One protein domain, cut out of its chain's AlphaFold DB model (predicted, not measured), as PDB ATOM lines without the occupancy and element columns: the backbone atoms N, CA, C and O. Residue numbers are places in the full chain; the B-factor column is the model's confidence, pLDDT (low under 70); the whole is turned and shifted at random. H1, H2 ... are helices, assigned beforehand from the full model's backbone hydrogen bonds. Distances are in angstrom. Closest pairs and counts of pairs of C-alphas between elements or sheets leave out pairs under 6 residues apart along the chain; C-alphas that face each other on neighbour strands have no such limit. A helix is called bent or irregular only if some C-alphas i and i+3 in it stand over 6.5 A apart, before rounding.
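Overview. This is residues 62 to 101 of the 149 residues of an uncharacterized protein of Parastrongyloides trichosuri (UniProt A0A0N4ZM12). Two helices, H1 then H2, meet near their ends as an L, with a tight turn at the corner. Residues 62 to 69 lead into H1, and the end of the printed part, residues 91 to 101, stands free. The 40 printed residues are all helix in class, with no named strand, and only just loose, close to extended; the radius of gyration of the C-alphas is 13.1 A and the flat outline spans 36 by 22 by 11 A.

Arrangement. Look at H1, residues 70 to 82, and H2, residues 84 to 95: they only just touch, with 3 pairs of C-alphas within 8 A, and only at the corner. The closest C-alphas are those of Phe 80 and Tyr 87, 5.0 A apart. Their lines are about perpendicular, at 86 degrees. O i to N i+4 pairs within hydrogen-bond range number 8 of 9 in H1 and 1 of 8 in H2, where 7 of 9 O i to N i+3 pairs are.

Along the chain. Find C-alpha 70 at (105.982, 152.325, 156.155); H1 runs 18.4 A from there. H2 runs 17.6 A to C-alpha 95 at (123.342, 131.818, 172.292); it is irregular, C-alphas 90 and 93 being 7.3 A apart.

Size, cuts and confidence. The C-alphas farthest apart, of Lys 71 and Asn 97, are 36.2 A apart. The printed part has no cut; pLDDT is under 70 at residues 98 to 101.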
ATOM      1  N   ILE A  62     114.987 145.426 164.676       87.00
ATOM      2  CA  ILE A  62     114.812 146.027 163.352       87.00
ATOM      3  C   ILE A  62     114.697 147.538 163.539       87.00
ATOM      4  O   ILE A  62     113.797 148.006 164.242       87.00
ATOM      5  N   GLU A  63     115.603 148.286 162.917       84.44
ATOM      6  CA  GLU A  63     115.548 149.744 162.889       84.44
ATOM      7  C   GLU A  63     114.465 150.197 161.914       84.44
ATOM      8  O   GLU A  63     114.431 149.794 160.753       84.44
ATOM      9  N   THR A  64     113.552 151.041 162.391       82.75
ATOM     10  CA  THR A  64     112.511 151.613 161.531       82.75
ATOM     11  C   THR A  64     113.085 152.595 160.519       82.75
ATOM     12  O   THR A  64     112.533 152.735 159.430       82.75
ATOM     13  N   ASP A  65     114.195 153.243 160.871       79.75
ATOM     14  CA  ASP A  65     114.828 154.303 160.085       79.75
ATOM     15  C   ASP A  65     115.579 153.763 158.854       79.75
ATOM     16  O   ASP A  65     115.853 154.519 157.922       79.75
ATOM     17  N   ASP A  66     115.847 152.452 158.801       83.62
ATOM     18  CA  ASP A  66     116.437 151.784 157.633       83.62
ATOM     19  C   ASP A  66     115.448 151.657 156.461       83.62
ATOM     20  O   ASP A  66     115.854 151.519 155.303       83.62
ATOM     21  N   SER A  67     114.142 151.708 156.740       85.94
ATOM     22  CA  SER A  67     113.095 151.634 155.718       85.94
ATOM     23  C   SER A  67     112.747 153.027 155.198       85.94
ATOM     24  O   SER A  67     112.460 153.941 155.967       85.94
ATOM     25  N   LYS A  68     112.652 153.198 153.875       88.06
ATOM     26  CA  LYS A  68     112.309 154.497 153.263       88.06
ATOM     27  C   LYS A  68     110.831 154.841 153.411       88.06
ATOM     28  O   LYS A  68     110.426 155.972 153.150       88.06
ATOM     29  N   SER A  69     109.995 153.858 153.747       90.94
ATOM     30  CA  SER A  69     108.562 154.053 153.943       90.94
ATOM     31  C   SER A  69     107.950 152.987 154.847       90.94
ATOM     32  O   SER A  69     108.451 151.869 154.949       90.94
ATOM     33  N   ALA A  70     106.783 153.300 155.417       88.62
ATOM     34  CA  ALA A  70     105.982 152.325 156.155       88.62
ATOM     35  C   ALA A  70     105.590 151.110 155.295       88.62
ATOM     36  O   ALA A  70     105.468 150.005 155.812       88.62
ATOM     37  N   LYS A  71     105.408 151.297 153.981       91.88
ATOM     38  CA  LYS A  71     105.100 150.197 153.063       91.88
ATOM     39  C   LYS A  71     106.277 149.227 152.950       91.88
ATOM     40  O   LYS A  71     106.078 148.030 153.114       91.88
ATOM     41  N   GLU A  72     107.475 149.754 152.720       93.75
ATOM     42  CA  GLU A  72     108.706 148.959 152.655       93.75
ATOM     43  C   GLU A  72     108.958 148.227 153.979       93.75
ATOM     44  O   GLU A  72     109.217 147.027 153.973       93.75
ATOM     45  N   MET A  73     108.757 148.909 155.115       92.06
ATOM     46  CA  MET A  73     108.829 148.291 156.442       92.06
ATOM     47  C   MET A  73     107.867 147.099 156.556       92.06
ATOM     48  O   MET A  73     108.255 146.028 157.009       92.06
ATOM     49  N   MET A  74     106.611 147.251 156.130       92.31
ATOM     50  CA  MET A  74     105.628 146.163 156.206       92.31
ATOM     51  C   MET A  74     105.958 144.999 155.268       92.31
ATOM     52  O   MET A  74     105.781 143.846 155.653       92.31
ATOM     53  N   GLU A  75     106.455 145.271 154.062       94.62
ATOM     54  CA  GLU A  75     106.935 144.229 153.142       94.62
ATOM     55  C   GLU A  75     108.110 143.452 153.759       94.62
ATOM     56  O   GLU A  75     108.138 142.220 153.698       94.62
ATOM     57  N   TYR A  76     109.021 144.157 154.433       93.31
ATOM     58  CA  TYR A  76     110.145 143.563 155.154       93.31
ATOM     59  C   TYR A  76     109.704 142.705 156.351       93.31
ATOM     60  O   TYR A  76     110.209 141.600 156.544       93.31
ATOM     61  N   LEU A  77     108.719 143.155 157.134       94.00
ATOM     62  CA  LEU A  77     108.177 142.370 158.252       94.00
ATOM     63  C   LEU A  77     107.426 141.122 157.773       94.00
ATOM     64  O   LEU A  77     107.618 140.043 158.333       94.00
ATOM     65  N   ASN A  78     106.629 141.237 156.706       94.56
ATOM     66  CA  ASN A  78     105.913 140.099 156.123       94.56
ATOM     67  C   ASN A  78     106.873 139.008 155.639       94.56
ATOM     68  O   ASN A  78     106.616 137.828 155.865       94.56
ATOM     69  N   PHE A  79     108.017 139.389 155.059       95.31
ATOM     70  CA  PHE A  79     109.054 138.431 154.678       95.31
ATOM     71  C   PHE A  79     109.466 137.531 155.852       95.31
ATOM     72  O   PHE A  79     109.602 136.325 155.675       95.31
ATOM     73  N   PHE A  80     109.626 138.073 157.057       94.19
ATOM     74  CA  PHE A  80     110.004 137.281 158.229       94.19
ATOM     75  C   PHE A  80     108.880 136.402 158.772       94.19
ATOM     76  O   PHE A  80     109.161 135.302 159.249       94.19
ATOM     77  N   ILE A  81     107.629 136.862 158.685       92.88
ATOM     78  CA  ILE A  81     106.455 136.050 159.040       92.88
ATOM     79  C   ILE A  81     106.395 134.817 158.131       92.88
ATOM     80  O   ILE A  81     106.224 133.698 158.614       92.88
ATOM     81  N   ASP A  82     106.626 135.013 156.831       96.06
ATOM     82  CA  ASP A  82     106.627 133.941 155.832       96.06
ATOM     83  C   ASP A  82     107.897 133.071 155.888       96.06
ATOM     84  O   ASP A  82     107.893 131.924 155.433       96.06
ATOM     85  N   ASN A  83     108.987 133.583 156.473       96.50
ATOM     86  CA  ASN A  83     110.280 132.905 156.578       96.50
ATOM     87  C   ASN A  83     110.768 132.826 158.041       96.50
ATOM     88  O   ASN A  83     111.733 133.504 158.415       96.50
ATOM     89  N   PRO A  84     110.196 131.930 158.873       93.69
ATOM     90  CA  PRO A  84     110.524 131.837 160.299       93.69
ATOM     91  C   PRO A  84     112.012 131.613 160.592       93.69
ATOM     92  O   PRO A  84     112.532 132.092 161.594       93.69
ATOM     93  N   ASN A  85     112.733 130.912 159.712       95.75
ATOM     94  CA  ASN A  85     114.171 130.693 159.876       95.75
ATOM     95  C   ASN A  85     114.979 131.993 159.773       95.75
ATOM     96  O   ASN A  85     115.987 132.130 160.463       95.75
ATOM     97  N   GLU A  86     114.548 132.934 158.931       94.75
ATOM     98  CA  GLU A  86     115.170 134.255 158.817       94.75
ATOM     99  C   GLU A  86     114.854 135.099 160.051       94.75
ATOM    100  O   GLU A  86     115.761 135.688 160.636       94.75
ATOM    101  N   TYR A  87     113.605 135.055 160.527       92.50
ATOM    102  CA  TYR A  87     113.200 135.698 161.777       92.50
ATOM    103  C   TYR A  87     114.027 135.201 162.973       92.50
ATOM    104  O   TYR A  87     114.573 135.989 163.743       92.50
ATOM    105  N   LEU A  88     114.213 133.882 163.097       92.56
ATOM    106  CA  LEU A  88     114.961 133.275 164.202       92.56
ATOM    107  C   LEU A  88     116.440 133.692 164.247       92.56
ATOM    108  O   LEU A  88     117.061 133.604 165.313       92.56
ATOM    109  N   LYS A  89     117.014 134.195 163.144       92.69
ATOM    110  CA  LYS A  89     118.385 134.727 163.155       92.69
ATOM    111  C   LYS A  89     118.525 135.927 164.088       92.69
ATOM    112  O   LYS A  89     119.591 136.063 164.693       92.69
ATOM    113  N   TYR A  90     117.456 136.702 164.288       90.56
ATOM    114  CA  TYR A  90     117.452 137.840 165.208       90.56
ATOM    115  C   TYR A  90     117.605 137.440 166.677       90.56
ATOM    116  O   TYR A  90     117.918 138.277 167.509       90.56
ATOM    117  N   PHE A  91     117.452 136.158 167.015       89.81
ATOM    118  CA  PHE A  91     117.599 135.645 168.381       89.81
ATOM    119  C   PHE A  91     118.946 134.957 168.620       89.81
ATOM    120  O   PHE A  91     119.223 134.507 169.734       89.81
ATOM    121  N   ASN A  92     119.815 134.881 167.605       89.00
ATOM    122  CA  ASN A  92     121.102 134.187 167.713       89.00
ATOM    123  C   ASN A  92     122.008 134.765 168.801       89.00
ATOM    124  O   ASN A  92     122.771 134.017 169.409       89.00
ATOM    125  N   TYR A  93     121.894 136.061 169.087       82.56
ATOM    126  CA  TYR A  93     122.663 136.720 170.139       82.56
ATOM    127  C   TYR A  93     122.450 136.088 171.527       82.56
ATOM    128  O   TYR A  93     123.366 136.074 172.348       82.56
ATOM    129  N   ARG A  94     121.285 135.464 171.761       83.69
ATOM    130  CA  ARG A  94     120.962 134.765 173.015       83.69
ATOM    131  C   ARG A  94     121.761 133.480 173.228       83.69
ATOM    132  O   ARG A  94     121.756 132.947 174.331       83.69
ATOM    133  N   LYS A  95     122.435 132.973 172.191       85.19
ATOM    134  CA  LYS A  95     123.342 131.818 172.292       85.19
ATOM    135  C   LYS A  95     124.685 132.188 172.934       85.19
ATOM    136  O   LYS A  95     125.442 131.294 173.295       85.19
ATOM    137  N   GLY A  96     124.999 133.483 173.026       79.06
ATOM    138  CA  GLY A  96     126.206 133.984 173.679       79.06
ATOM    139  C   GLY A  96     126.048 134.151 175.193       79.06
ATOM    140  O   GLY A  96     124.957 134.038 175.748       79.06
ATOM    141  N   ASN A  97     127.151 134.483 175.865       71.31
ATOM    142  CA  ASN A  97     127.154 134.811 177.290       71.31
ATOM    143  C   ASN A  97     126.622 136.234 177.508       71.31
ATOM    144  O   ASN A  97     127.391 137.192 177.536       71.31
ATOM    145  N   MET A  98     125.305 136.374 177.650       69.44
ATOM    146  CA  MET A  98     124.679 137.653 177.991       69.44
ATOM    147  C   MET A  98     124.547 137.810 179.502       69.44
ATOM    148  O   MET A  98     124.063 136.909 180.189       69.44
ATOM    149  N   LYS A  99     124.919 138.981 180.020       68.38
ATOM    150  CA  LYS A  99     124.663 139.352 181.410       68.38
ATOM    151  C   LYS A  99     123.453 140.279 181.453       68.38
ATOM    152  O   LYS A  99     123.498 141.371 180.900       68.38
ATOM    153  N   VAL A 100     122.385 139.846 182.117       67.50
ATOM    154  CA  VAL A 100     121.233 140.713 182.396       67.50
ATOM    155  C   VAL A 100     121.639 141.686 183.501       67.50
ATOM    156  O   VAL A 100     122.024 141.260 184.591       67.50
ATOM    157  N   ILE A 101     121.603 142.984 183.207       63.19
ATOM    158  CA  ILE A 101     121.822 144.038 184.203       63.19
ATOM    159  C   ILE A 101     120.526 144.198 185.003       63.19
ATOM    160  O   ILE A 101     119.431 144.166 184.440       63.19
TER     161      ILE A 101